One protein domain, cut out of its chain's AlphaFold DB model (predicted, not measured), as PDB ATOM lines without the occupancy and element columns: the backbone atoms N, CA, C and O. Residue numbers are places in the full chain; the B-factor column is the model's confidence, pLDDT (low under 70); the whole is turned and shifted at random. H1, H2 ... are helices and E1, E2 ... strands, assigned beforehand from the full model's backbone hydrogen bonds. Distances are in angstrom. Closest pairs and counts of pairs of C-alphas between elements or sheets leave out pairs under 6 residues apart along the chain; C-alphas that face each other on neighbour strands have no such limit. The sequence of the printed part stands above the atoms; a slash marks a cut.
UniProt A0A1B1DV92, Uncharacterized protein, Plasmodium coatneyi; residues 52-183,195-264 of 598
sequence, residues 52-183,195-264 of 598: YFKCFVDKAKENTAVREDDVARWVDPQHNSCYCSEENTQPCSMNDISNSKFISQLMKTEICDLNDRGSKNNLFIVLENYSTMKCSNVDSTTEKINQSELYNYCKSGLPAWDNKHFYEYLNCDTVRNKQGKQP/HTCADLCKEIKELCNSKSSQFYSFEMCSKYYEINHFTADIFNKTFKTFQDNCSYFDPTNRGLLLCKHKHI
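Overview. This is residues 52 to 183 and 195 to 264 of the 598 residues of an uncharacterized protein of Plasmodium coatneyi (UniProt A0A1B1DV92). Two lobes are joined by two stretches of chain, residues 157 to 174 and 249 to 255. One lobe has the small sheet E1, E7, E2 with the hairpin E3 and E4 packed on E7 through E3, H3 and H4 grazing the sheet and H1 packed on H4; the other has H5 and H6 each packed on H7, with the short strand pair E5 and E6 at one end of H5 and H7. The 202 printed residues hold seven named helices and seven named strands, in the order E1 H1 E2 H2 H3 E3 E4 H4 E5 H5 H6 H7 E6 E7; under half of them, 91, are in named elements, and the class is mixed. The sheets, E1 - E7 - E2, E3 - E4 and E5 - E6, are antiparallel. The whole is compact, with a radius of gyration of the C-alphas of 19.3 A and spans of 55 by 40 by 40 A.

Arrangement. E1 (residues 56 to 59) is the antiparallel neighbour of E7 (256 to 261), with N 56 and O 259 2.9 A apart. E2 (89 to 91) pairs with E7 through N 90 and O 260, 2.8 A. With H1 (70 to 74), E1 and E2 form a split strand-helix-strand unit, two strands running the same way with E7 between them, its crossover right-handed. H2 (94 to 97) is close to but not clearly touching H3 (101 to 111), at Ile 97 and Ile 103, C-alphas 7.0 A apart. E3 (124 to 126) and E4 (132 to 134) form a hairpin, N 133 to O 125 2.9 A; the closest C-alphas of E3 and E7 are Val 126 and Leu 257, 4.6 A. H4 (147 to 156) touches H1, closest C-alphas Trp 74 and Cys 154, 6.0 A. E5 (175 to 177) pairs antiparallel with E6 (246 to 248), N 176 to O 247 2.9 A. H7 (232 to 245) touches H5 (197 to 208) at Leu 200 and Thr 238, 6.1 A, a steep tilt of 40 degrees, opposite ways. H7 touches H6 (218 to 227) at Tyr 225 and Phe 235, 5.3 A, a steep tilt of 47 degrees, opposite ways. H4 and H5 are apart. Every O i to N i+4 pair is within hydrogen-bond range in H4, H5 and H6; H3 has 6 of 7, H7 8 of 10, H1 0 of 1 but 2 of 2 O i to N i+3 pairs, and H2 is too short for an i+4 pair.

Along the chain. E1 begins at C-alpha 56, (-23.367, -31.968, 47.030). H3 is 14.7 A long, H4 14.0 A, H5 16.3 A, H6 14.5 A and H7 18.1 A. E7, 16.1 A, ends at C-alpha 261, (-15.700, -35.569, 50.742).

Size, cuts and confidence. The C-alphas farthest apart, Glu 68 and His 229, are 59.1 A apart. Residues 184 to 194 are not printed, a gap of 10.7 A between C-alphas 183 and 195. The links H1 to E2, H3 to E3, E4 to H4 and H4 to E5 are long. Mean pLDDT of the printed part is 76.1, with 66 residues under 70, among them 98 to 122 and 159 to 170.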
ATOM      1  N   TYR A  52     -26.373 -35.870  57.096       39.09
ATOM      2  CA  TYR A  52     -25.784 -34.771  56.335       39.09
ATOM      3  C   TYR A  52     -25.776 -35.181  54.861       39.09
ATOM      4  O   TYR A  52     -25.430 -36.336  54.583       39.09
ATOM      5  N   PHE A  53     -26.175 -34.288  53.950       49.25
ATOM      6  CA  PHE A  53     -26.191 -34.582  52.519       49.25
ATOM      7  C   PHE A  53     -24.870 -35.248  52.139       49.25
ATOM      8  O   PHE A  53     -23.801 -34.650  52.240       49.25
ATOM      9  N   LYS A  54     -24.933 -36.546  51.817       63.38
ATOM     10  CA  LYS A  54     -23.731 -37.349  51.560       63.38
ATOM     11  C   LYS A  54     -22.998 -36.834  50.325       63.38
ATOM     12  O   LYS A  54     -21.794 -37.029  50.217       63.38
ATOM     13  N   CYS A  55     -23.752 -36.184  49.443       73.19
ATOM     14  CA  CYS A  55     -23.323 -35.612  48.189       73.19
ATOM     15  C   CYS A  55     -23.816 -34.170  48.072       73.19
ATOM     16  O   CYS A  55     -24.930 -33.867  48.503       73.19
ATOM     17  N   PHE A  56     -23.021 -33.327  47.432       72.19
ATOM     18  CA  PHE A  56     -23.367 -31.968  47.030       72.19
ATOM     19  C   PHE A  56     -23.095 -31.799  45.530       72.19
ATOM     20  O   PHE A  56     -22.387 -32.611  44.934       72.19
ATOM     21  N   VAL A  57     -23.691 -30.784  44.904       75.69
ATOM     22  CA  VAL A  57     -23.473 -30.497  43.477       75.69
ATOM     23  C   VAL A  57     -22.198 -29.684  43.315       75.69
ATOM     24  O   VAL A  57     -22.022 -28.671  43.986       75.69
ATOM     25  N   ASP A  58     -21.341 -30.121  42.403       81.12
ATOM     26  CA  ASP A  58     -20.085 -29.469  42.057       81.12
ATOM     27  C   ASP A  58     -19.937 -29.379  40.527       81.12
ATOM     28  O   ASP A  58     -20.651 -30.043  39.766       81.12
ATOM     29  N   LYS A  59     -18.990 -28.558  40.073       82.62
ATOM     30  CA  LYS A  59     -18.562 -28.481  38.676       82.62
ATOM     31  C   LYS A  59     -17.366 -29.386  38.429       82.62
ATOM     32  O   LYS A  59     -16.498 -29.556  39.283       82.62
ATOM     33  N   ALA A  60     -17.285 -29.914  37.215       90.00
ATOM     34  CA  ALA A  60     -16.127 -30.664  36.772       90.00
ATOM     35  C   ALA A  60     -14.866 -29.786  36.798       90.00
ATOM     36  O   ALA A  60     -14.915 -28.560  36.645       90.00
ATOM     37  N   LYS A  61     -13.705 -30.412  36.972       90.19
ATOM     38  CA  LYS A  61     -12.409 -29.736  36.967       90.19
ATOM     39  C   LYS A  61     -11.407 -30.453  36.079       90.19
ATOM     40  O   LYS A  61     -11.401 -31.670  35.966       90.19
ATOM     41  N   GLU A  62     -10.533 -29.660  35.477       90.94
ATOM     42  CA  GLU A  62      -9.368 -30.167  34.765       90.94
ATOM     43  C   GLU A  62      -8.304 -30.654  35.755       90.94
ATOM     44  O   GLU A  62      -7.844 -29.905  36.625       90.94
ATOM     45  N   ASN A  63      -7.869 -31.898  35.595       88.69
ATOM     46  CA  ASN A  63      -6.708 -32.444  36.273       88.69
ATOM     47  C   ASN A  63      -5.427 -32.053  35.523       88.69
ATOM     48  O   ASN A  63      -4.956 -32.753  34.625       88.69
ATOM     49  N   THR A  64      -4.835 -30.932  35.928       87.06
ATOM     50  CA  THR A  64      -3.616 -30.369  35.323       87.06
ATOM     51  C   THR A  64      -2.349 -31.200  35.564       87.06
ATOM     52  O   THR A  64      -1.307 -30.907  34.974       87.06
ATOM     53  N   ALA A  65      -2.411 -32.240  36.408       85.06
ATOM     54  CA  ALA A  65      -1.284 -33.141  36.646       85.06
ATOM     55  C   ALA A  65      -1.030 -34.097  35.465       85.06
ATOM     56  O   ALA A  65       0.098 -34.556  35.282       85.06
ATOM     57  N   VAL A  66      -2.051 -34.376  34.648       83.50
ATOM     58  CA  VAL A  66      -1.944 -35.236  33.464       83.50
ATOM     59  C   VAL A  66      -1.673 -34.364  32.236       83.50
ATOM     60  O   VAL A  66      -2.415 -33.426  31.961       83.50
ATOM     61  N   ARG A  67      -0.588 -34.637  31.501       74.38
ATOM     62  CA  ARG A  67      -0.147 -33.787  30.374       74.38
ATOM     63  C   ARG A  67      -0.358 -34.393  28.988       74.38
ATOM     64  O   ARG A  67      -0.515 -33.633  28.041       74.38
ATOM     65  N   GLU A  68      -0.349 -35.718  28.866       76.75
ATOM     66  CA  GLU A  68      -0.277 -36.398  27.561       76.75
ATOM     67  C   GLU A  68      -1.630 -36.913  27.049       76.75
ATOM     68  O   GLU A  68      -1.842 -36.954  25.842       76.75
ATOM     69  N   ASP A  69      -2.567 -37.248  27.941       85.94
ATOM     70  CA  ASP A  69      -3.890 -37.770  27.580       85.94
ATOM     71  C   ASP A  69      -4.991 -36.774  27.968       85.94
ATOM     72  O   ASP A  69      -5.324 -36.625  29.145       85.94
ATOM     73  N   ASP A  70      -5.566 -36.091  26.968       87.56
ATOM     74  CA  ASP A  70      -6.615 -35.090  27.181       87.56
ATOM     75  C   ASP A  70      -7.895 -35.692  27.780       87.56
ATOM     76  O   ASP A  70      -8.591 -35.007  28.525       87.56
ATOM     77  N   VAL A  71      -8.198 -36.968  27.523       89.06
ATOM     78  CA  VAL A  71      -9.368 -37.629  28.118       89.06
ATOM     79  C   VAL A  71      -9.141 -37.840  29.611       89.06
ATOM     80  O   VAL A  71      -9.997 -37.477  30.418       89.06
ATOM     81  N   ALA A  72      -7.960 -38.328  29.993       88.31
ATOM     82  CA  ALA A  72      -7.585 -38.539  31.392       88.31
ATOM     83  C   ALA A  72      -7.434 -37.234  32.205       88.31
ATOM     84  O   ALA A  72      -7.470 -37.268  33.439       88.31
ATOM     85  N   ARG A  73      -7.303 -36.074  31.539       92.12
ATOM     86  CA  ARG A  73      -7.359 -34.753  32.198       92.12
ATOM     87  C   ARG A  73      -8.749 -34.402  32.715       92.12
ATOM     88  O   ARG A  73      -8.853 -33.656  33.681       92.12
ATOM     89  N   TRP A  74      -9.807 -34.903  32.086       93.19
ATOM     90  CA  TRP A  74     -11.186 -34.507  32.398       93.19
ATOM     91  C   TRP A  74     -12.015 -35.633  33.006       93.19
ATOM     92  O   TRP A  74     -12.927 -35.367  33.789       93.19
ATOM     93  N   VAL A  75     -11.679 -36.877  32.675       93.75
ATOM     94  CA  VAL A  75     -12.339 -38.077  33.180       93.75
ATOM     95  C   VAL A  75     -11.432 -38.749  34.202       93.75
ATOM     96  O   VAL A  75     -10.291 -39.092  33.903       93.75
ATOM     97  N   ASP A  76     -11.956 -38.941  35.408       92.06
ATOM     98  CA  ASP A  76     -11.330 -39.707  36.475       92.06
ATOM     99  C   ASP A  76     -11.399 -41.205  36.135       92.06
ATOM    100  O   ASP A  76     -12.490 -41.787  36.174       92.06
ATOM    101  N   PRO A  77     -10.265 -41.861  35.820       88.94
ATOM    102  CA  PRO A  77     -10.254 -43.277  35.469       88.94
ATOM    103  C   PRO A  77     -10.552 -44.186  36.670       88.94
ATOM    104  O   PRO A  77     -10.954 -45.331  36.479       88.94
ATOM    105  N   GLN A  78     -10.370 -43.705  37.906       89.75
ATOM    106  CA  GLN A  78     -10.641 -44.481  39.115       89.75
ATOM    107  C   GLN A  78     -12.147 -44.613  39.366       89.75
ATOM    108  O   GLN A  78     -12.618 -45.679  39.754       89.75
ATOM    109  N   HIS A  79     -12.891 -43.530  39.143       91.75
ATOM    110  CA  HIS A  79     -14.326 -43.442  39.432       91.75
ATOM    111  C   HIS A  79     -15.193 -43.456  38.166       91.75
ATOM    112  O   HIS A  79     -16.422 -43.477  38.260       91.75
ATOM    113  N   ASN A  80     -14.581 -43.447  36.977       93.75
ATOM    114  CA  ASN A  80     -15.271 -43.388  35.690       93.75
ATOM    115  C   ASN A  80     -16.295 -42.235  35.637       93.75
ATOM    116  O   ASN A  80     -17.475 -42.436  35.340       93.75
ATOM    117  N   SER A  81     -15.852 -41.038  36.025       94.50
ATOM    118  CA  SER A  81     -16.684 -39.840  36.211       94.50
ATOM    119  C   SER A  81     -15.869 -38.565  35.960       94.50
ATOM    120  O   SER A  81     -14.686 -38.657  35.649       94.50
ATOM    121  N   CYS A  82     -16.459 -37.376  36.090       94.12
ATOM    122  CA  CYS A  82     -15.686 -36.126  36.064       94.12
ATOM    123  C   CYS A  82     -14.874 -35.951  37.362       94.12
ATOM    124  O   CYS A  82     -15.252 -36.478  38.407       94.12
ATOM    125  N   TYR A  83     -13.790 -35.169  37.338       92.88
ATOM    126  CA  TYR A  83     -13.134 -34.745  38.583       92.88
ATOM    127  C   TYR A  83     -13.947 -33.660  39.291       92.88
ATOM    128  O   TYR A  83     -14.354 -32.688  38.659       92.88
ATOM    129  N   CYS A  84     -14.107 -33.791  40.607       89.50
ATOM    130  CA  CYS A  84     -14.651 -32.734  41.458       89.50
ATOM    131  C   CYS A  84     -13.705 -31.525  41.518       89.50
ATOM    132  O   CYS A  84     -12.478 -31.676  41.456       89.50
ATOM    133  N   SER A  85     -14.266 -30.322  41.639       83.12
ATOM    134  CA  SER A  85     -13.488 -29.089  41.715       83.12
ATOM    135  C   SER A  85     -12.893 -28.855  43.102       83.12
ATOM    136  O   SER A  85     -11.739 -28.405  43.199       83.12
ATOM    137  N   GLU A  86     -13.641 -29.219  44.149       74.25
ATOM    138  CA  GLU A  86     -13.235 -29.075  45.545       74.25
ATOM    139  C   GLU A  86     -12.130 -30.078  45.922       74.25
ATOM    140  O   GLU A  86     -12.140 -31.252  45.543       74.25
ATOM    141  N   GLU A  87     -11.148 -29.631  46.703       71.25
ATOM    142  CA  GLU A  87     -10.057 -30.495  47.153       71.25
ATOM    143  C   GLU A  87     -10.544 -31.611  48.088       71.25
ATOM    144  O   GLU A  87     -11.417 -31.417  48.926       71.25
ATOM    145  N   ASN A  88      -9.914 -32.789  48.007       71.62
ATOM    146  CA  ASN A  88     -10.247 -33.960  48.834       71.62
ATOM    147  C   ASN A  88     -11.693 -34.439  48.696       71.62
ATOM    148  O   ASN A  88     -12.244 -35.049  49.613       71.62
ATOM    149  N   THR A  89     -12.284 -34.227  47.530       81.62
ATOM    150  CA  THR A  89     -13.601 -34.751  47.187       81.62
ATOM    151  C   THR A  89     -13.488 -35.798  46.084       81.62
ATOM    152  O   THR A  89     -12.441 -35.962  45.450       81.62
ATOM    153  N   GLN A  90     -14.528 -36.609  45.944       89.75
ATOM    154  CA  GLN A  90     -14.638 -37.649  44.931       89.75
ATOM    155  C   GLN A  90     -16.080 -37.737  44.421       89.75
ATOM    156  O   GLN A  90     -17.000 -37.366  45.158       89.75
ATOM    157  N   PRO A  91     -16.298 -38.271  43.210       91.62
ATOM    158  CA  PRO A  91     -17.635 -38.460  42.666       91.62
ATOM    159  C   PRO A  91     -18.509 -39.356  43.550       91.62
ATOM    160  O   PRO A  91     -18.032 -40.278  44.224       91.62
ATOM    161  N   CYS A  92     -19.808 -39.076  43.549       87.88
ATOM    162  CA  CYS A  92     -20.809 -39.880  44.232       87.88
ATOM    163  C   CYS A  92     -21.266 -41.075  43.400       87.88
ATOM    164  O   CYS A  92     -21.511 -40.969  42.201       87.88
ATOM    165  N   SER A  93     -21.461 -42.201  44.075       88.12
ATOM    166  CA  SER A  93     -22.042 -43.420  43.523       88.12
ATOM    167  C   SER A  93     -23.565 -43.420  43.635       88.12
ATOM    168  O   SER A  93     -24.152 -42.696  44.440       88.12
ATOM    169  N   MET A  94     -24.213 -44.332  42.913       79.12
ATOM    170  CA  MET A  94     -25.656 -44.572  43.045       79.12
ATOM    171  C   MET A  94     -26.083 -44.933  44.472       79.12
ATOM    172  O   MET A  94     -27.130 -44.496  44.942       79.12
ATOM    173  N   ASN A  95     -25.244 -45.669  45.197       80.12
ATOM    174  CA  ASN A  95     -25.513 -46.042  46.586       80.12
ATOM    175  C   ASN A  95     -25.445 -44.840  47.537       80.12
ATOM    176  O   ASN A  95     -25.947 -44.902  48.658       80.12
ATOM    177  N   ASP A  96     -24.797 -43.747  47.125       76.44
ATOM    178  CA  ASP A  96     -24.735 -42.529  47.928       76.44
ATOM    179  C   ASP A  96     -26.024 -41.702  47.836       76.44
ATOM    180  O   ASP A  96     -26.288 -40.905  48.736       76.44
ATOM    181  N   ILE A  97     -26.830 -41.923  46.793       72.31
ATOM    182  CA  ILE A  97     -28.015 -41.115  46.470       72.31
ATOM    183  C   ILE A  97     -29.341 -41.882  46.531       72.31
ATOM    184  O   ILE A  97     -30.392 -41.246  46.560       72.31
ATOM    185  N   SER A  98     -29.318 -43.218  46.604       61.19
ATOM    186  CA  SER A  98     -30.499 -44.092  46.484       61.19
ATOM    187  C   SER A  98     -31.618 -43.840  47.506       61.19
ATOM    188  O   SER A  98     -32.742 -44.271  47.285       61.19
ATOM    189  N   ASN A  99     -31.332 -43.132  48.603       54.50
ATOM    190  CA  ASN A  99     -32.289 -42.822  49.673       54.50
ATOM    191  C   ASN A  99     -32.466 -41.310  49.909       54.50
ATOM    192  O   ASN A  99     -33.013 -40.899  50.933       54.50
ATOM    193  N   SER A 100     -31.973 -40.459  49.004       56.44
ATOM    194  CA  SER A 100     -31.920 -39.017  49.238       56.44
ATOM    195  C   SER A 100     -33.130 -38.293  48.646       56.44
ATOM    196  O   SER A 100     -33.109 -37.851  47.498       56.44
ATOM    197  N   LYS A 101     -34.170 -38.093  49.471       59.50
ATOM    198  CA  LYS A 101     -35.290 -37.169  49.178       59.50
ATOM    199  C   LYS A 101     -34.794 -35.754  48.826       59.50
ATOM    200  O   LYS A 101     -35.447 -35.028  48.088       59.50
ATOM    201  N   PHE A 102     -33.614 -35.389  49.323       63.41
ATOM    202  CA  PHE A 102     -32.949 -34.137  48.986       63.41
ATOM    203  C   PHE A 102     -32.485 -34.074  47.537       63.41
ATOM    204  O   PHE A 102     -32.698 -33.056  46.899       63.41
ATOM    205  N   ILE A 103     -31.890 -35.140  46.990       64.88
ATOM    206  CA  ILE A 103     -31.421 -35.109  45.598       64.88
ATOM    207  C   ILE A 103     -32.603 -35.002  44.636       64.88
ATOM    208  O   ILE A 103     -32.531 -34.261  43.658       64.88
ATOM    209  N   SER A 104     -33.723 -35.667  44.936       63.50
ATOM    210  CA  SER A 104     -34.921 -35.522  44.113       63.50
ATOM    211  C   SER A 104     -35.534 -34.123  44.203       63.50
ATOM    212  O   SER A 104     -36.003 -33.614  43.188       63.50
ATOM    213  N   GLN A 105     -35.480 -33.474  45.370       65.88
ATOM    214  CA  GLN A 105     -35.878 -32.075  45.532       65.88
ATOM    215  C   GLN A 105     -34.926 -31.125  44.792       65.88
ATOM    216  O   GLN A 105     -35.389 -30.384  43.937       65.88
ATOM    217  N   LEU A 106     -33.616 -31.219  45.032       67.62
ATOM    218  CA  LEU A 106     -32.559 -30.432  44.387       67.62
ATOM    219  C   LEU A 106     -32.665 -30.472  42.860       67.62
ATOM    220  O   LEU A 106     -32.683 -29.435  42.199       67.62
ATOM    221  N   MET A 107     -32.806 -31.675  42.296       69.25
ATOM    222  CA  MET A 107     -33.004 -31.834  40.860       69.25
ATOM    223  C   MET A 107     -34.292 -31.163  40.399       69.25
ATOM    224  O   MET A 107     -34.250 -30.384  39.455       69.25
ATOM    225  N   LYS A 108     -35.428 -31.420  41.061       66.25
ATOM    226  CA  LYS A 108     -36.732 -30.887  40.638       66.25
ATOM    227  C   LYS A 108     -36.796 -29.356  40.733       66.25
ATOM    228  O   LYS A 108     -37.220 -28.737  39.767       66.25
ATOM    229  N   THR A 109     -36.354 -28.758  41.839       61.50
ATOM    230  CA  THR A 109     -36.586 -27.334  42.138       61.50
ATOM    231  C   THR A 109     -35.453 -26.405  41.712       61.50
ATOM    232  O   THR A 109     -35.728 -25.287  41.294       61.50
ATOM    233  N   GLU A 110     -34.191 -26.829  41.811       62.50
ATOM    234  CA  GLU A 110     -33.043 -25.921  41.617       62.50
ATOM    235  C   GLU A 110     -32.332 -26.122  40.276       62.50
ATOM    236  O   GLU A 110     -31.692 -25.204  39.766       62.50
ATOM    237  N   ILE A 111     -32.422 -27.320  39.692       67.44
ATOM    238  CA  ILE A 111     -31.641 -27.675  38.499       67.44
ATOM    239  C   ILE A 111     -32.545 -27.828  37.273       67.44
ATOM    240  O   ILE A 111     -32.252 -27.253  36.226       67.44
ATOM    241  N   CYS A 112     -33.665 -28.542  37.391       69.19
ATOM    242  CA  CYS A 112     -34.528 -28.896  36.260       69.19
ATOM    243  C   CYS A 112     -35.598 -27.855  35.902       69.19
ATOM    244  O   CYS A 112     -36.032 -27.815  34.746       69.19
ATOM    245  N   ASP A 113     -36.028 -27.016  36.845       61.66
ATOM    246  CA  ASP A 113     -37.092 -26.032  36.603       61.66
ATOM    247  C   ASP A 113     -36.620 -24.743  35.907       61.66
ATOM    248  O   ASP A 113     -37.445 -23.984  35.409       61.66
ATOM    249  N   LEU A 114     -35.307 -24.528  35.764       55.56
ATOM    250  CA  LEU A 114     -34.730 -23.263  35.281       55.56
ATOM    251  C   LEU A 114     -34.476 -23.172  33.762       55.56
ATOM    252  O   LEU A 114     -33.791 -22.248  33.320       55.56
ATOM    253  N   ASN A 115     -34.999 -24.086  32.937       51.16
ATOM    254  CA  ASN A 115     -34.779 -24.024  31.485       51.16
ATOM    255  C   ASN A 115     -35.991 -23.468  30.716       51.16
ATOM    256  O   ASN A 115     -36.905 -24.215  30.371       51.16
ATOM    257  N   ASP A 116     -35.952 -22.171  30.393       48.06
ATOM    258  CA  ASP A 116     -36.948 -21.496  29.542       48.06
ATOM    259  C   ASP A 116     -36.680 -21.658  28.028       48.06
ATOM    260  O   ASP A 116     -37.506 -21.247  27.212       48.06
ATOM    261  N   ARG A 117     -35.531 -22.221  27.602       48.62
ATOM    262  CA  ARG A 117     -35.145 -22.261  26.167       48.62
ATOM    263  C   ARG A 117     -34.576 -23.584  25.646       48.62
ATOM    264  O   ARG A 117     -34.214 -23.655  24.472       48.62
ATOM    265  N   GLY A 118     -34.523 -24.640  26.452       49.19
ATOM    266  CA  GLY A 118     -33.970 -25.933  26.048       49.19
ATOM    267  C   GLY A 118     -34.835 -27.119  26.460       49.19
ATOM    268  O   GLY A 118     -35.496 -27.108  27.494       49.19
ATOM    269  N   SER A 119     -34.801 -28.167  25.633       53.09
ATOM    270  CA  SER A 119     -35.353 -29.493  25.928       53.09
ATOM    271  C   SER A 119     -34.931 -29.942  27.337       53.09
ATOM    272  O   SER A 119     -33.779 -30.330  27.546       53.09
ATOM    273  N   LYS A 120     -35.867 -29.916  28.302       54.78
ATOM    274  CA  LYS A 120     -35.667 -30.400  29.687       54.78
ATOM    275  C   LYS A 120     -35.119 -31.842  29.737       54.78
ATOM    276  O   LYS A 120     -34.528 -32.236  30.735       54.78
ATOM    277  N   ASN A 121     -35.241 -32.599  28.643       57.00
ATOM    278  CA  ASN A 121     -34.793 -33.988  28.523       57.00
ATOM    279  C   ASN A 121     -33.268 -34.165  28.400       57.00
ATOM    280  O   ASN A 121     -32.779 -35.276  28.597       57.00
ATOM    281  N   ASN A 122     -32.513 -33.100  28.097       64.31
ATOM    282  CA  ASN A 122     -31.057 -33.177  27.913       64.31
ATOM    283  C   ASN A 122     -30.255 -32.722  29.141       64.31
ATOM    284  O   ASN A 122     -29.029 -32.803  29.119       64.31
ATOM    285  N   LEU A 123     -30.916 -32.232  30.196       75.31
ATOM    286  CA  LEU A 123     -30.237 -31.821  31.420       75.31
ATOM    287  C   LEU A 123     -30.027 -33.026  32.336       75.31
ATOM    288  O   LEU A 123     -30.984 -33.691  32.747       75.31
ATOM    289  N   PHE A 124     -28.761 -33.296  32.643       80.19
ATOM    290  CA  PHE A 124     -28.362 -34.356  33.552       80.19
ATOM    291  C   PHE A 124     -27.140 -33.981  34.382       80.19
ATOM    292  O   PHE A 124     -26.372 -33.097  33.998       80.19
ATOM    293  N   ILE A 125     -26.969 -34.690  35.497       83.69
ATOM    294  CA  ILE A 125     -25.789 -34.645  36.367       83.69
ATOM    295  C   ILE A 125     -25.073 -35.988  36.305       83.69
ATOM    296  O   ILE A 125     -25.718 -37.039  36.296       83.69
ATOM    297  N   VAL A 126     -23.744 -35.952  36.261       88.94
ATOM    298  CA  VAL A 126     -22.899 -37.148  36.221       88.94
ATOM    299  C   VAL A 126     -22.588 -37.668  37.630       88.94
ATOM    300  O   VAL A 126     -22.434 -36.915  38.593       88.94
ATOM    301  N   LEU A 127     -22.486 -38.989  37.734       89.12
ATOM    302  CA  LEU A 127     -22.139 -39.764  38.923       89.12
ATOM    303  C   LEU A 127     -20.971 -40.713  38.608       89.12
ATOM    304  O   LEU A 127     -20.443 -40.739  37.494       89.12
ATOM    305  N   GLU A 128     -20.568 -41.511  39.590       90.88
ATOM    306  CA  GLU A 128     -19.607 -42.602  39.420       90.88
ATOM    307  C   GLU A 128     -20.089 -43.635  38.377       90.88
ATOM    308  O   GLU A 128     -21.291 -43.878  38.205       90.88
ATOM    309  N   ASN A 129     -19.143 -44.303  37.712       90.19
ATOM    310  CA  ASN A 129     -19.392 -45.416  36.793       90.19
ATOM    311  C   ASN A 129     -20.272 -45.054  35.590       90.19
ATOM    312  O   ASN A 129     -21.181 -45.812  35.238       90.19
ATOM    313  N   TYR A 130     -19.992 -43.910  34.957       90.44
ATOM    314  CA  TYR A 130     -20.720 -43.395  33.790       90.44
ATOM    315  C   TYR A 130     -22.219 -43.168  34.032       90.44
ATOM    316  O   TYR A 130     -22.995 -43.052  33.082       90.44
ATOM    317  N   SER A 131     -22.660 -43.144  35.290       88.94
ATOM    318  CA  SER A 131     -24.078 -43.019  35.614       88.94
ATOM    319  C   SER A 131     -24.515 -41.562  35.484       88.94
ATOM    320  O   SER A 131     -23.773 -40.651  35.847       88.94
ATOM    321  N   THR A 132     -25.728 -41.337  34.982       86.62
ATOM    322  CA  THR A 132     -26.309 -39.995  34.872       86.62
ATOM    323  C   THR A 132     -27.670 -39.919  35.548       86.62
ATOM    324  O   THR A 132     -28.404 -40.906  35.620       86.62
ATOM    325  N   MET A 133     -28.006 -38.730  36.040       80.50
ATOM    326  CA  MET A 133     -29.318 -38.405  36.586       80.50
ATOM    327  C   MET A 133     -29.973 -37.327  35.730       80.50
ATOM    328  O   MET A 133     -29.518 -36.187  35.734       80.50
ATOM    329  N   LYS A 134     -31.034 -37.692  35.004       78.00
ATOM    330  CA  LYS A 134     -31.789 -36.805  34.108       78.00
ATOM    331  C   LYS A 134     -33.006 -36.197  34.801       78.00
ATOM    332  O   LYS A 134     -33.640 -36.840  35.632       78.00
ATOM    333  N   CYS A 135     -33.403 -35.007  34.362       72.00
ATOM    334  CA  CYS A 135     -34.613 -34.335  34.844       72.00
ATOM    335  C   CYS A 135     -35.912 -35.115  34.593       72.00
ATOM    336  O   CYS A 135     -36.824 -35.076  35.416       72.00
ATOM    337  N   SER A 136     -36.005 -35.840  33.476       61.97
ATOM    338  CA  SER A 136     -37.226 -36.557  33.077       61.97
ATOM    339  C   SER A 136     -37.473 -37.842  33.870       61.97
ATOM    340  O   SER A 136     -38.577 -38.376  33.820       61.97
ATOM    341  N   ASN A 137     -36.464 -38.357  34.583       62.44
ATOM    342  CA  ASN A 137     -36.580 -39.604  35.335       62.44
ATOM    343  C   ASN A 137     -35.719 -39.582  36.605       62.44
ATOM    344  O   ASN A 137     -34.749 -40.326  36.748       62.44
ATOM    345  N   VAL A 138     -36.089 -38.691  37.524       59.72
ATOM    346  CA  VAL A 138     -35.435 -38.537  38.833       59.72
ATOM    347  C   VAL A 138     -35.585 -39.802  39.694       59.72
ATOM    348  O   VAL A 138     -34.734 -40.065  40.539       59.72
ATOM    349  N   ASP A 139     -36.639 -40.595  39.462       57.94
ATOM    350  CA  ASP A 139     -37.078 -41.643  40.388       57.94
ATOM    351  C   ASP A 139     -36.663 -43.080  39.998       57.94
ATOM    352  O   ASP A 139     -36.689 -43.934  40.880       57.94
ATOM    353  N   SER A 140     -36.247 -43.387  38.753       53.50
ATOM    354  CA  SER A 140     -35.332 -44.508  38.403       53.50
ATOM    355  C   SER A 140     -35.324 -44.871  36.907       53.50
ATOM    356  O   SER A 140     -36.275 -45.404  36.342       53.50
ATOM    357  N   THR A 141     -34.176 -44.657  36.266       49.75
ATOM    358  CA  THR A 141     -33.411 -45.608  35.429       49.75
ATOM    359  C   THR A 141     -32.144 -44.860  35.026       49.75
ATOM    360  O   THR A 141     -32.205 -43.824  34.369       49.75
ATOM    361  N   THR A 142     -30.986 -45.317  35.498       61.25
ATOM    362  CA  THR A 142     -29.704 -44.696  35.163       61.25
ATOM    363  C   THR A 142     -29.321 -45.050  33.741       61.25
ATOM    364  O   THR A 142     -28.886 -46.164  33.450       61.25
ATOM    365  N   GLU A 143     -29.444 -44.082  32.847       70.00
ATOM    366  CA  GLU A 143     -28.787 -44.183  31.556       70.00
ATOM    367  C   GLU A 143     -27.287 -43.967  31.753       70.00
ATOM    368  O   GLU A 143     -26.846 -43.004  32.395       70.00
ATOM    369  N   LYS A 144     -26.502 -44.909  31.231       83.25
ATOM    370  CA  LYS A 144     -25.052 -44.786  31.194       83.25
ATOM    371  C   LYS A 144     -24.658 -43.960  29.985       83.25
ATOM    372  O   LYS A 144     -25.114 -44.233  28.877       83.25
ATOM    373  N   ILE A 145     -23.798 -42.985  30.214       88.12
ATOM    374  CA  ILE A 145     -23.217 -42.165  29.159       88.12
ATOM    375  C   ILE A 145     -21.945 -42.839  28.625       88.12
ATOM    376  O   ILE A 145     -21.250 -43.532  29.369       88.12
ATOM    377  N   ASN A 146     -21.623 -42.682  27.341       90.88
ATOM    378  CA  ASN A 146     -20.360 -43.221  26.824       90.88
ATOM    379  C   ASN A 146     -19.165 -42.324  27.212       90.88
ATOM    380  O   ASN A 146     -19.328 -41.183  27.642       90.88
ATOM    381  N   GLN A 147     -17.943 -42.836  27.060       90.31
ATOM    382  CA  GLN A 147     -16.730 -42.126  27.482       90.31
ATOM    383  C   GLN A 147     -16.500 -40.811  26.720       90.31
ATOM    384  O   GLN A 147     -16.077 -39.827  27.324       90.31
ATOM    385  N   SER A 148     -16.797 -40.764  25.417       90.50
ATOM    386  CA  SER A 148     -16.660 -39.542  24.611       90.50
ATOM    387  C   SER A 148     -17.641 -38.451  25.034       90.50
ATOM    388  O   SER A 148     -17.276 -37.281  25.123       90.50
ATOM    389  N   GLU A 149     -18.881 -38.828  25.325       90.06
ATOM    390  CA  GLU A 149     -19.915 -37.923  25.814       90.06
ATOM    391  C   GLU A 149     -19.599 -37.448  27.234       90.06
ATOM    392  O   GLU A 149     -19.724 -36.257  27.503       90.06
ATOM    393  N   LEU A 150     -19.109 -38.337  28.109       92.38
ATOM    394  CA  LEU A 150     -18.633 -37.970  29.442       92.38
ATOM    395  C   LEU A 150     -17.500 -36.945  29.361       92.38
ATOM    396  O   LEU A 150     -17.571 -35.910  30.009       92.38
ATOM    397  N   TYR A 151     -16.483 -37.201  28.538       93.00
ATOM    398  CA  TYR A 151     -15.367 -36.277  28.334       93.00
ATOM    399  C   TYR A 151     -15.846 -34.897  27.858       93.00
ATOM    400  O   TYR A 151     -15.496 -33.881  28.463       93.00
ATOM    401  N   ASN A 152     -16.687 -34.858  26.819       91.19
ATOM    402  CA  ASN A 152     -17.225 -33.607  26.285       91.19
ATOM    403  C   ASN A 152     -18.054 -32.861  27.336       91.19
ATOM    404  O   ASN A 152     -17.940 -31.644  27.458       91.19
ATOM    405  N   TYR A 153     -18.838 -33.593  28.125       91.06
ATOM    406  CA  TYR A 153     -19.628 -33.036  29.213       91.06
ATOM    407  C   TYR A 153     -18.747 -32.488  30.346       91.06
ATOM    408  O   TYR A 153     -18.942 -31.356  30.771       91.06
ATOM    409  N   CYS A 154     -17.738 -33.224  30.819       92.00
ATOM    410  CA  CYS A 154     -16.844 -32.734  31.872       92.00
ATOM    411  C   CYS A 154     -16.094 -31.465  31.428       92.00
ATOM    412  O   CYS A 154     -15.949 -30.528  32.213       92.00
ATOM    413  N   LYS A 155     -15.647 -31.423  30.165       90.56
ATOM    414  CA  LYS A 155     -14.855 -30.321  29.603       90.56
ATOM    415  C   LYS A 155     -15.681 -29.083  29.261       90.56
ATOM    416  O   LYS A 155     -15.236 -27.976  29.546       90.56
ATOM    417  N   SER A 156     -16.850 -29.275  28.654       86.06
ATOM    418  CA  SER A 156     -17.617 -28.205  27.997       86.06
ATOM    419  C   SER A 156     -19.087 -28.135  28.422       86.06
ATOM    420  O   SER A 156     -19.833 -27.313  27.880       86.06
ATOM    421  N   GLY A 157     -19.513 -28.999  29.351       86.06
ATOM    422  CA  GLY A 157     -20.862 -29.030  29.913       86.06
ATOM    423  C   GLY A 157     -21.945 -29.251  28.869       86.06
ATOM    424  O   GLY A 157     -21.749 -29.946  27.871       86.06
ATOM    425  N   LEU A 158     -23.124 -28.678  29.118       78.75
ATOM    426  CA  LEU A 158     -24.250 -28.738  28.191       78.75
ATOM    427  C   LEU A 158     -24.317 -27.447  27.361       78.75
ATOM    428  O   LEU A 158     -24.288 -26.364  27.940       78.75
ATOM    429  N   PRO A 159     -24.488 -27.525  26.027       67.44
ATOM    430  CA  PRO A 159     -24.487 -26.343  25.155       67.44
ATOM    431  C   PRO A 159     -25.576 -25.294  25.434       67.44
ATOM    432  O   PRO A 159     -25.457 -24.163  24.977       67.44
ATOM    433  N   ALA A 160     -26.660 -25.669  26.122       65.06
ATOM    434  CA  ALA A 160     -27.841 -24.826  26.341       65.06
ATOM    435  C   ALA A 160     -28.191 -24.648  27.829       65.06
ATOM    436  O   ALA A 160     -29.329 -24.309  28.153       65.06
ATOM    437  N   TRP A 161     -27.256 -24.948  28.734       66.62
ATOM    438  CA  TRP A 161     -27.479 -24.842  30.173       66.62
ATOM    439  C   TRP A 161     -26.726 -23.644  30.748       66.62
ATOM    440  O   TRP A 161     -25.547 -23.464  30.468       66.62
ATOM    441  N   ASP A 162     -27.425 -22.832  31.538       64.56
ATOM    442  CA  ASP A 162     -26.895 -21.621  32.159       64.56
ATOM    443  C   ASP A 162     -27.556 -21.454  33.537       64.56
ATOM    444  O   ASP A 162     -28.750 -21.157  33.627       64.56
ATOM    445  N   ASN A 163     -26.825 -21.740  34.621       62.09
ATOM    446  CA  ASN A 163     -27.373 -21.714  35.980       62.09
ATOM    447  C   ASN A 163     -26.749 -20.601  36.822       62.09
ATOM    448  O   ASN A 163     -25.562 -20.623  37.160       62.09
ATOM    449  N   LYS A 164     -27.617 -19.674  37.233       60.69
ATOM    450  CA  LYS A 164     -27.254 -18.464  37.966       60.69
ATOM    451  C   LYS A 164     -26.698 -18.717  39.362       60.69
ATOM    452  O   LYS A 164     -25.911 -17.913  39.851       60.69
ATOM    453  N   HIS A 165     -27.051 -19.825  40.007       58.44
ATOM    454  CA  HIS A 165     -26.536 -20.150  41.340       58.44
ATOM    455  C   HIS A 165     -25.032 -20.435  41.343       58.44
ATOM    456  O   HIS A 165     -24.384 -20.288  42.373       58.44
ATOM    457  N   PHE A 166     -24.460 -20.783  40.188       59.12
ATOM    458  CA  PHE A 166     -23.030 -21.049  40.061       59.12
ATOM    459  C   PHE A 166     -22.230 -19.888  39.467       59.12
ATOM    460  O   PHE A 166     -21.083 -20.084  39.053       59.12
ATOM    461  N   TYR A 167     -22.826 -18.704  39.365       65.94
ATOM    462  CA  TYR A 167     -22.094 -17.524  38.942       65.94
ATOM    463  C   TYR A 167     -21.218 -17.008  40.072       65.94
ATOM    464  O   TYR A 167     -21.649 -16.848  41.215       65.94
ATOM    465  N   GLU A 168     -19.985 -16.667  39.731       66.06
ATOM    466  CA  GLU A 168     -19.127 -15.890  40.608       66.06
ATOM    467  C   GLU A 168     -19.546 -14.419  40.520       66.06
ATOM    468  O   GLU A 168     -18.958 -13.637  39.779       66.06
ATOM    469  N   TYR A 169     -20.563 -14.019  41.289       66.88
ATOM    470  CA  TYR A 169     -21.112 -12.651  41.295       66.88
ATOM    471  C   TYR A 169     -20.089 -11.542  41.625       66.88
ATOM    472  O   TYR A 169     -20.376 -10.360  41.471       66.88
ATOM    473  N   LEU A 170     -18.886 -11.903  42.083       68.56
ATOM    474  CA  LEU A 170     -17.776 -10.982  42.351       68.56
ATOM    475  C   LEU A 170     -16.770 -10.876  41.188       68.56
ATOM    476  O   LEU A 170     -15.826 -10.073  41.265       68.56
ATOM    477  N   ASN A 171     -16.949 -11.682  40.138       79.94
ATOM    478  CA  ASN A 171     -16.083 -11.788  38.972       79.94
ATOM    479  C   ASN A 171     -16.731 -11.123  37.745       79.94
ATOM    480  O   ASN A 171     -17.445 -11.742  36.953       79.94
ATOM    481  N   CYS A 172     -16.445  -9.834  37.574       84.25
ATOM    482  CA  CYS A 172     -17.057  -9.014  36.533       84.25
ATOM    483  C   CYS A 172     -16.553  -9.297  35.110       84.25
ATOM    484  O   CYS A 172     -17.183  -8.856  34.147       84.25
ATOM    485  N   ASP A 173     -15.472 -10.065  34.950       83.12
ATOM    486  CA  ASP A 173     -14.921 -10.402  33.630       83.12
ATOM    487  C   ASP A 173     -15.851 -11.339  32.842       83.12
ATOM    488  O   ASP A 173     -15.842 -11.380  31.604       83.12
ATOM    489  N   THR A 174     -16.711 -12.042  33.579       78.50
ATOM    490  CA  THR A 174     -17.668 -13.034  33.084       78.50
ATOM    491  C   THR A 174     -19.027 -12.446  32.690       78.50
ATOM    492  O   THR A 174     -19.910 -13.173  32.241       78.50
ATOM    493  N   VAL A 175     -19.211 -11.128  32.808       83.44
ATOM    494  CA  VAL A 175     -20.495 -10.470  32.531       83.44
ATOM    495  C   VAL A 175     -20.602 -10.039  31.071       83.44
ATOM    496  O   VAL A 175     -19.671  -9.461  30.502       83.44
ATOM    497  N   ARG A 176     -21.759 -10.290  30.452       82.81
ATOM    498  CA  ARG A 176     -22.090  -9.884  29.079       82.81
ATOM    499  C   ARG A 176     -23.514  -9.324  28.989       82.81
ATOM    500  O   ARG A 176     -24.324  -9.501  29.896       82.81
ATOM    501  N   ASN A 177     -23.817  -8.650  27.879       83.25
ATOM    502  CA  ASN A 177     -25.178  -8.203  27.571       83.25
ATOM    503  C   ASN A 177     -26.063  -9.410  27.233       83.25
ATOM    504  O   ASN A 177     -25.636 -10.314  26.509       83.25
ATOM    505  N   LYS A 178     -27.318  -9.393  27.685       80.44
ATOM    506  CA  LYS A 178     -28.325 -10.376  27.267       80.44
ATOM    507  C   LYS A 178     -28.589 -10.235  25.763       80.44
ATOM    508  O   LYS A 178     -28.862  -9.140  25.272       80.44
ATOM    509  N   GLN A 179     -28.519 -11.340  25.018       64.06
ATOM    510  CA  GLN A 179     -28.772 -11.341  23.572       64.06
ATOM    511  C   GLN A 179     -30.186 -10.808  23.261       64.06
ATOM    512  O   GLN A 179     -31.172 -11.316  23.793       64.06
ATOM    513  N   GLY A 180     -30.280  -9.805  22.377       58.94
ATOM    514  CA  GLY A 180     -31.549  -9.289  21.839       58.94
ATOM    515  C   GLY A 180     -32.054  -7.955  22.405       58.94
ATOM    516  O   GLY A 180     -33.069  -7.468  21.921       58.94
ATOM    517  N   LYS A 181     -31.363  -7.333  23.370       53.50
ATOM    518  CA  LYS A 181     -31.655  -5.961  23.814       53.50
ATOM    519  C   LYS A 181     -30.470  -5.054  23.487       53.50
ATOM    520  O   LYS A 181     -29.431  -5.132  24.139       53.50
ATOM    521  N   GLN A 182     -30.592  -4.235  22.442       51.44
ATOM    522  CA  GLN A 182     -29.732  -3.055  22.334       51.44
ATOM    523  C   GLN A 182     -30.119  -2.080  23.456       51.44
ATOM    524  O   GLN A 182     -31.286  -2.059  23.845       51.44
ATOM    525  N   PRO A 183     -29.173  -1.296  23.996       49.78
ATOM    526  CA  PRO A 183     -29.532  -0.199  24.876       49.78
ATOM    527  C   PRO A 183     -30.430   0.762  24.092       49.78
ATOM    528  O   PRO A 183     -30.003   1.338  23.090       49.78
ATOM    529  N   HIS A 195     -22.392   2.708  31.164       65.38
ATOM    530  CA  HIS A 195     -21.751   1.711  32.012       65.38
ATOM    531  C   HIS A 195     -21.905   0.349  31.334       65.38
ATOM    532  O   HIS A 195     -23.024  -0.128  31.121       65.38
ATOM    533  N   THR A 196     -20.789  -0.255  30.921       82.94
ATOM    534  CA  THR A 196     -20.848  -1.600  30.356       82.94
ATOM    535  C   THR A 196     -21.385  -2.544  31.429       82.94
ATOM    536  O   THR A 196     -21.307  -2.254  32.624       82.94
ATOM    537  N   CYS A 197     -21.899  -3.713  31.053       86.50
ATOM    538  CA  CYS A 197     -22.315  -4.688  32.060       86.50
ATOM    539  C   CYS A 197     -21.185  -5.070  33.037       86.50
ATOM    540  O   CYS A 197     -21.451  -5.373  34.199       86.50
ATOM    541  N   ALA A 198     -19.924  -4.997  32.598       85.94
ATOM    542  CA  ALA A 198     -18.768  -5.166  33.471       85.94
ATOM    543  C   ALA A 198     -18.599  -3.995  34.458       85.94
ATOM    544  O   ALA A 198     -18.233  -4.225  35.608       85.94
ATOM    545  N   ASP A 199     -18.890  -2.760  34.044       85.81
ATOM    546  CA  ASP A 199     -18.823  -1.578  34.915       85.81
ATOM    547  C   ASP A 199     -19.959  -1.573  35.941       85.81
ATOM    548  O   ASP A 199     -19.699  -1.377  37.124       85.81
ATOM    549  N   LEU A 200     -21.184  -1.909  35.519       86.69
ATOM    550  CA  LEU A 200     -22.318  -2.106  36.427       86.69
ATOM    551  C   LEU A 200     -22.022  -3.204  37.463       86.69
ATOM    552  O   LEU A 200     -22.329  -3.047  38.640       86.69
ATOM    553  N   CYS A 201     -21.377  -4.303  37.056       87.38
ATOM    554  CA  CYS A 201     -20.937  -5.337  37.995       87.38
ATOM    555  C   CYS A 201     -19.915  -4.812  39.013       87.38
ATOM    556  O   CYS A 201     -20.024  -5.116  40.200       87.38
ATOM    557  N   LYS A 202     -18.921  -4.027  38.572       88.31
ATOM    558  CA  LYS A 202     -17.906  -3.454  39.471       88.31
ATOM    559  C   LYS A 202     -18.539  -2.501  40.479       88.31
ATOM    560  O   LYS A 202     -18.205  -2.571  41.656       88.31
ATOM    561  N   GLU A 203     -19.488  -1.686  40.036       87.69
ATOM    562  CA  GLU A 203     -20.237  -0.781  40.906       87.69
ATOM    563  C   GLU A 203     -21.052  -1.554  41.952       87.69
ATOM    564  O   GLU A 203     -20.953  -1.276  43.148       87.69
ATOM    565  N   ILE A 204     -21.765  -2.612  41.547       86.75
ATOM    566  CA  ILE A 204     -22.468  -3.493  42.492       86.75
ATOM    567  C   ILE A 204     -21.483  -4.138  43.478       86.75
ATOM    568  O   ILE A 204     -21.745  -4.187  44.680       86.75
ATOM    569  N   LYS A 205     -20.328  -4.608  42.995       86.62
ATOM    570  CA  LYS A 205     -19.284  -5.201  43.838       86.62
ATOM    571  C   LYS A 205     -18.783  -4.217  44.892       86.62
ATOM    572  O   LYS A 205     -18.588  -4.627  46.034       86.62
ATOM    573  N   GLU A 206     -18.575  -2.955  44.537       86.44
ATOM    574  CA  GLU A 206     -18.157  -1.916  45.481       86.44
ATOM    575  C   GLU A 206     -19.245  -1.604  46.513       86.44
ATOM    576  O   GLU A 206     -18.945  -1.542  47.706       86.44
ATOM    577  N   LEU A 207     -20.506  -1.494  46.086       84.81
ATOM    578  CA  LEU A 207     -21.649  -1.266  46.976       84.81
ATOM    579  C   LEU A 207     -21.814  -2.410  47.992       84.81
ATOM    580  O   LEU A 207     -21.917  -2.171  49.196       84.81
ATOM    581  N   CYS A 208     -21.758  -3.659  47.525       80.25
ATOM    582  CA  CYS A 208     -21.981  -4.838  48.363       80.25
ATOM    583  C   CYS A 208     -20.795  -5.224  49.261       80.25
ATOM    584  O   CYS A 208     -20.987  -5.978  50.214       80.25
ATOM    585  N   ASN A 209     -19.583  -4.740  48.959       76.81
ATOM    586  CA  ASN A 209     -18.363  -5.027  49.727       76.81
ATOM    587  C   ASN A 209     -17.749  -3.772  50.364       76.81
ATOM    588  O   ASN A 209     -16.570  -3.767  50.735       76.81
ATOM    589  N   SER A 210     -18.520  -2.690  50.475       71.81
ATOM    590  CA  SER A 210     -18.047  -1.462  51.103       71.81
ATOM    591  C   SER A 210     -17.703  -1.700  52.582       71.81
ATOM    592  O   SER A 210     -18.285  -2.555  53.253       71.81
ATOM    593  N   LYS A 211     -16.769  -0.916  53.140       56.03
ATOM    594  CA  LYS A 211     -16.359  -1.030  54.558       56.03
ATOM    595  C   LYS A 211     -17.519  -0.852  55.551       56.03
ATOM    596  O   LYS A 211     -17.393  -1.269  56.696       56.03
ATOM    597  N   SER A 212     -18.615  -0.230  55.121       55.12
ATOM    598  CA  SER A 212     -19.828   0.008  55.907       55.12
ATOM    599  C   SER A 212     -20.881  -1.100  55.797       55.12
ATOM    600  O   SER A 212     -21.805  -1.113  56.603       55.12
ATOM    601  N   SER A 213     -20.771  -2.021  54.832       57.59
ATOM    602  CA  SER A 213     -21.767  -3.073  54.606       57.59
ATOM    603  C   SER A 213     -21.136  -4.298  53.936       57.59
ATOM    604  O   SER A 213     -20.904  -4.303  52.729       57.59
ATOM    605  N   GLN A 214     -20.860  -5.342  54.721       57.81
ATOM    606  CA  GLN A 214     -20.416  -6.643  54.212       57.81
ATOM    607  C   GLN A 214     -21.621  -7.578  54.121       57.81
ATOM    608  O   GLN A 214     -22.035  -8.170  55.117       57.81
ATOM    609  N   PHE A 215     -22.210  -7.690  52.932       59.38
ATOM    610  CA  PHE A 215     -23.295  -8.639  52.701       59.38
ATOM    611  C   PHE A 215     -22.719 -10.021  52.387       59.38
ATOM    612  O   PHE A 215     -21.830 -10.159  51.552       59.38
ATOM    613  N   TYR A 216     -23.246 -11.058  53.036       49.31
ATOM    614  CA  TYR A 216     -22.816 -12.442  52.810       49.31
ATOM    615  C   TYR A 216     -23.459 -13.080  51.565       49.31
ATOM    616  O   TYR A 216     -23.035 -14.154  51.147       49.31
ATOM    617  N   SER A 217     -24.469 -12.440  50.962       56.81
ATOM    618  CA  SER A 217     -25.050 -12.867  49.688       56.81
ATOM    619  C   SER A 217     -25.414 -11.676  48.798       56.81
ATOM    620  O   SER A 217     -25.807 -10.604  49.271       56.81
ATOM    621  N   PHE A 218     -25.297 -11.881  47.484       64.94
ATOM    622  CA  PHE A 218     -25.683 -10.902  46.464       64.94
ATOM    623  C   PHE A 218     -27.177 -10.552  46.548       64.94
ATOM    624  O   PHE A 218     -27.549  -9.386  46.446       64.94
ATOM    625  N   GLU A 219     -28.026 -11.551  46.796       67.50
ATOM    626  CA  GLU A 219     -29.478 -11.387  46.943       67.50
ATOM    627  C   GLU A 219     -29.827 -10.485  48.128       67.50
ATOM    628  O   GLU A 219     -30.659  -9.586  47.999       67.50
ATOM    629  N   MET A 220     -29.142 -10.665  49.262       68.94
ATOM    630  CA  MET A 220     -29.349  -9.832  50.445       68.94
ATOM    631  C   MET A 220     -28.872  -8.395  50.210       68.94
ATOM    632  O   MET A 220     -29.546  -7.452  50.624       68.94
ATOM    633  N   CYS A 221     -27.755  -8.218  49.494       81.75
ATOM    634  CA  CYS A 221     -27.293  -6.895  49.076       81.75
ATOM    635  C   CYS A 221     -28.318  -6.204  48.162       81.75
ATOM    636  O   CYS A 221     -28.756  -5.096  48.453       81.75
ATOM    637  N   SER A 222     -28.762  -6.869  47.091       82.88
ATOM    638  CA  SER A 222     -29.738  -6.310  46.146       82.88
ATOM    639  C   SER A 222     -31.036  -5.898  46.847       82.88
ATOM    640  O   SER A 222     -31.534  -4.791  46.643       82.88
ATOM    641  N   LYS A 223     -31.550  -6.758  47.735       81.56
ATOM    642  CA  LYS A 223     -32.784  -6.515  48.490       81.56
ATOM    643  C   LYS A 223     -32.660  -5.346  49.476       81.56
ATOM    644  O   LYS A 223     -33.620  -4.607  49.680       81.56
ATOM    645  N   TYR A 224     -31.477  -5.132  50.057       82.69
ATOM    646  CA  TYR A 224     -31.210  -3.963  50.900       82.69
ATOM    647  C   TYR A 224     -31.364  -2.643  50.126       82.69
ATOM    648  O   TYR A 224     -31.962  -1.696  50.643       82.69
ATOM    649  N   TYR A 225     -30.864  -2.579  48.887       82.31
ATOM    650  CA  TYR A 225     -30.999  -1.389  48.041       82.31
ATOM    651  C   TYR A 225     -32.427  -1.210  47.497       82.31
ATOM    652  O   TYR A 225     -32.848  -0.071  47.297       82.31
ATOM    653  N   GLU A 226     -33.167  -2.308  47.308       82.75
ATOM    654  CA  GLU A 226     -34.564  -2.325  46.852       82.75
ATOM    655  C   GLU A 226     -35.546  -1.755  47.889       82.75
ATOM    656  O   GLU A 226     -36.410  -0.949  47.549       82.75
ATOM    657  N   ILE A 227     -35.423  -2.160  49.160       78.25
ATOM    658  CA  ILE A 227     -36.408  -1.844  50.214       78.25
ATOM    659  C   ILE A 227     -36.250  -0.413  50.754       78.25
ATOM    660  O   ILE A 227     -37.213   0.207  51.212       78.25
ATOM    661  N   ASN A 228     -35.039   0.138  50.715       72.25
ATOM    662  CA  ASN A 228     -34.748   1.449  51.283       72.25
ATOM    663  C   ASN A 228     -35.140   2.581  50.318       72.25
ATOM    664  O   ASN A 228     -34.503   2.798  49.287       72.25
ATOM    665  N   HIS A 229     -36.140   3.385  50.699       73.50
ATOM    666  CA  HIS A 229     -36.636   4.516  49.894       73.50
ATOM    667  C   HIS A 229     -35.529   5.514  49.493       73.50
ATOM    668  O   HIS A 229     -35.564   6.089  48.409       73.50
ATOM    669  N   PHE A 230     -34.511   5.697  50.342       76.94
ATOM    670  CA  PHE A 230     -33.377   6.593  50.075       76.94
ATOM    671  C   PHE A 230     -32.354   6.029  49.079       76.94
ATOM    672  O   PHE A 230     -31.569   6.791  48.522       76.94
ATOM    673  N   THR A 231     -32.355   4.717  48.835       80.75
ATOM    674  CA  THR A 231     -31.428   4.046  47.912       80.75
ATOM    675  C   THR A 231     -32.116   3.505  46.662       80.75
ATOM    676  O   THR A 231     -31.467   2.872  45.832       80.75
ATOM    677  N   ALA A 232     -33.409   3.793  46.485       79.31
ATOM    678  CA  ALA A 232     -34.201   3.341  45.344       79.31
ATOM    679  C   ALA A 232     -33.626   3.802  43.990       79.31
ATOM    680  O   ALA A 232     -33.730   3.087  42.994       79.31
ATOM    681  N   ASP A 233     -32.985   4.974  43.935       82.88
ATOM    682  CA  ASP A 233     -32.307   5.461  42.726       82.88
ATOM    683  C   ASP A 233     -31.082   4.598  42.374       82.88
ATOM    684  O   ASP A 233     -30.915   4.202  41.221       82.88
ATOM    685  N   ILE A 234     -30.285   4.217  43.381       83.75
ATOM    686  CA  ILE A 234     -29.129   3.317  43.227       83.75
ATOM    687  C   ILE A 234     -29.599   1.937  42.761       83.75
ATOM    688  O   ILE A 234     -29.025   1.368  41.829       83.75
ATOM    689  N   PHE A 235     -30.672   1.417  43.364       86.75
ATOM    690  CA  PHE A 235     -31.281   0.157  42.947       86.75
ATOM    691  C   PHE A 235     -31.724   0.200  41.481       86.75
ATOM    692  O   PHE A 235     -31.330  -0.660  40.699       86.75
ATOM    693  N   ASN A 236     -32.484   1.220  41.078       85.69
ATOM    694  CA  ASN A 236     -33.003   1.321  39.713       85.69
ATOM    695  C   ASN A 236     -31.890   1.521  38.665       85.69
ATOM    696  O   ASN A 236     -31.893   0.867  37.619       85.69
ATOM    697  N   LYS A 237     -30.912   2.391  38.938       84.75
ATOM    698  CA  LYS A 237     -29.824   2.693  37.993       84.75
ATOM    699  C   LYS A 237     -28.780   1.590  37.891       84.75
ATOM    700  O   LYS A 237     -28.236   1.388  36.813       84.75
ATOM    701  N   THR A 238     -28.535   0.863  38.977       85.06
ATOM    702  CA  THR A 238     -27.432  -0.102  39.046       85.06
ATOM    703  C   THR A 238     -27.960  -1.530  39.020       85.06
ATOM    704  O   THR A 238     -27.803  -2.232  38.026       85.06
ATOM    705  N   PHE A 239     -28.656  -1.953  40.080       85.50
ATOM    706  CA  PHE A 239     -29.098  -3.340  40.260       85.50
ATOM    707  C   PHE A 239     -30.155  -3.755  39.233       85.50
ATOM    708  O   PHE A 239     -30.010  -4.788  38.582       85.50
ATOM    709  N   LYS A 240     -31.184  -2.930  39.029       85.81
ATOM    710  CA  LYS A 240     -32.261  -3.203  38.073       85.81
ATOM    711  C   LYS A 240     -31.770  -3.129  36.629       85.81
ATOM    712  O   LYS A 240     -32.042  -4.029  35.843       85.81
ATOM    713  N   THR A 241     -30.968  -2.119  36.295       85.31
ATOM    714  CA  THR A 241     -30.379  -1.984  34.950       85.31
ATOM    715  C   THR A 241     -29.446  -3.156  34.631       85.31
ATOM    716  O   THR A 241     -29.495  -3.699  33.526       85.31
ATOM    717  N   PHE A 242     -28.652  -3.609  35.606       85.75
ATOM    718  CA  PHE A 242     -27.872  -4.836  35.485       85.75
ATOM    719  C   PHE A 242     -28.778  -6.058  35.280       85.75
ATOM    720  O   PHE A 242     -28.566  -6.837  34.356       85.75
ATOM    721  N   GLN A 243     -29.829  -6.217  36.084       84.56
ATOM    722  CA  GLN A 243     -30.753  -7.347  35.974       84.56
ATOM    723  C   GLN A 243     -31.497  -7.378  34.630       84.56
ATOM    724  O   GLN A 243     -31.736  -8.461  34.088       84.56
ATOM    725  N   ASP A 244     -31.832  -6.225  34.062       83.56
ATOM    726  CA  ASP A 244     -32.614  -6.121  32.830       83.56
ATOM    727  C   ASP A 244     -31.781  -6.361  31.566       83.56
ATOM    728  O   ASP A 244     -32.299  -6.936  30.595       83.56
ATOM    729  N   ASN A 245     -30.499  -5.977  31.603       83.31
ATOM    730  CA  ASN A 245     -29.636  -5.892  30.421       83.31
ATOM    731  C   ASN A 245     -28.414  -6.820  30.463       83.31
ATOM    732  O   ASN A 245     -27.885  -7.169  29.407       83.31
ATOM    733  N   CYS A 246     -27.988  -7.265  31.645       85.62
ATOM    734  CA  CYS A 246     -26.753  -8.017  31.851       85.62
ATOM    735  C   CYS A 246     -27.013  -9.439  32.349       85.62
ATOM    736  O   CYS A 246     -27.979  -9.721  33.061       85.62
ATOM    737  N   SER A 247     -26.124 -10.355  31.988       79.56
ATOM    738  CA  SER A 247     -26.059 -11.707  32.539       79.56
ATOM    739  C   SER A 247     -24.603 -12.089  32.772       79.56
ATOM    740  O   SER A 247     -23.737 -11.801  31.942       79.56
ATOM    741  N   TYR A 248     -24.336 -12.745  33.896       77.75
ATOM    742  CA  TYR A 248     -23.095 -13.497  34.050       77.75
ATOM    743  C   TYR A 248     -23.154 -14.713  33.127       77.75
ATOM    744  O   TYR A 248     -24.229 -15.236  32.845       77.75
ATOM    745  N   PHE A 249     -21.996 -15.133  32.647       73.25
ATOM    746  CA  PHE A 249     -21.827 -16.340  31.860       73.25
ATOM    747  C   PHE A 249     -20.751 -17.187  32.528       73.25
ATOM    748  O   PHE A 249     -19.761 -16.644  33.004       73.25
ATOM    749  N   ASP A 250     -20.903 -18.505  32.553       70.50
ATOM    750  CA  ASP A 250     -19.812 -19.372  32.988       70.50
ATOM    751  C   ASP A 250     -18.790 -19.519  31.843       70.50
ATOM    752  O   ASP A 250     -19.066 -20.252  30.892       70.50
ATOM    753  N   PRO A 251     -17.597 -18.883  31.903       64.81
ATOM    754  CA  PRO A 251     -16.611 -18.974  30.825       64.81
ATOM    755  C   PRO A 251     -16.096 -20.401  30.617       64.81
ATOM    756  O   PRO A 251     -15.542 -20.707  29.563       64.81
ATOM    757  N   THR A 252     -16.242 -21.260  31.625       71.31
ATOM    758  CA  THR A 252     -15.787 -22.646  31.579       71.31
ATOM    759  C   THR A 252     -16.889 -23.604  31.139       71.31
ATOM    760  O   THR A 252     -16.567 -24.660  30.606       71.31
ATOM    761  N   ASN A 253     -18.158 -23.231  31.361       77.75
ATOM    762  CA  ASN A 253     -19.364 -24.026  31.118       77.75
ATOM    763  C   ASN A 253     -19.179 -25.516  31.447       77.75
ATOM    764  O   ASN A 253     -19.503 -26.372  30.638       77.75
ATOM    765  N   ARG A 254     -18.569 -25.854  32.585       85.50
ATOM    766  CA  ARG A 254     -18.182 -27.247  32.870       85.50
ATOM    767  C   ARG A 254     -19.379 -28.096  33.283       85.50
ATOM    768  O   ARG A 254     -20.353 -27.592  33.839       85.50
ATOM    769  N   GLY A 255     -19.283 -29.401  33.036       84.88
ATOM    770  CA  GLY A 255     -20.313 -30.363  33.422       84.88
ATOM    771  C   GLY A 255     -20.543 -30.404  34.932       84.88
ATOM    772  O   GLY A 255     -19.616 -30.193  35.713       84.88
ATOM    773  N   LEU A 256     -21.774 -30.698  35.342       85.50
ATOM    774  CA  LEU A 256     -22.133 -30.890  36.741       85.50
ATOM    775  C   LEU A 256     -21.965 -32.345  37.171       85.50
ATOM    776  O   LEU A 256     -22.353 -33.285  36.472       85.50
ATOM    777  N   LEU A 257     -21.476 -32.533  38.387       88.31
ATOM    778  CA  LEU A 257     -21.424 -33.836  39.028       88.31
ATOM    779  C   LEU A 257     -21.827 -33.737  40.497       88.31
ATOM    780  O   LEU A 257     -21.775 -32.667  41.100       88.31
ATOM    781  N   LEU A 258     -22.222 -34.866  41.080       85.50
ATOM    782  CA  LEU A 258     -22.348 -34.958  42.531       85.50
ATOM    783  C   LEU A 258     -21.027 -35.413  43.144       85.50
ATOM    784  O   LEU A 258     -20.483 -36.450  42.760       85.50
ATOM    785  N   CYS A 259     -20.564 -34.666  44.139       83.56
ATOM    786  CA  CYS A 259     -19.320 -34.906  44.854       83.56
ATOM    787  C   CYS A 259     -19.575 -35.169  46.334       83.56
ATOM    788  O   CYS A 259     -20.539 -34.683  46.921       83.56
ATOM    789  N   LYS A 260     -18.687 -35.949  46.945       81.19
ATOM    790  CA  LYS A 260     -18.620 -36.199  48.386       81.19
ATOM    791  C   LYS A 260     -17.193 -36.027  48.873       81.19
ATOM    792  O   LYS A 260     -16.244 -36.354  48.159       81.19
ATOM    793  N   HIS A 261     -17.020 -35.589  50.112       74.62
ATOM    794  CA  HIS A 261     -15.700 -35.569  50.742       74.62
ATOM    795  C   HIS A 261     -15.139 -36.990  50.877       74.62
ATOM    796  O   HIS A 261     -15.845 -37.926  51.272       74.62
ATOM    797  N   LYS A 262     -13.850 -37.152  50.560       72.88
ATOM    798  CA  LYS A 262     -13.118 -38.406  50.752       72.88
ATOM    799  C   LYS A 262     -13.098 -38.757  52.237       72.88
ATOM    800  O   LYS A 262     -12.859 -37.910  53.098       72.88
ATOM    801  N   HIS A 263     -13.304 -40.032  52.549       65.50
ATOM    802  CA  HIS A 263     -13.184 -40.515  53.921       65.50
ATOM    803  C   HIS A 263     -11.706 -40.738  54.268       65.50
ATOM    804  O   HIS A 263     -11.154 -41.805  54.004       65.50
ATOM    805  N   ILE A 264     -11.066 -39.738  54.872       58.88
ATOM    806  CA  ILE A 264      -9.686 -39.846  55.360       58.88
ATOM    807  C   ILE A 264      -9.727 -40.278  56.838       58.88
ATOM    808  O   ILE A 264     -10.268 -39.537  57.665       58.88
TER     809      ILE A 264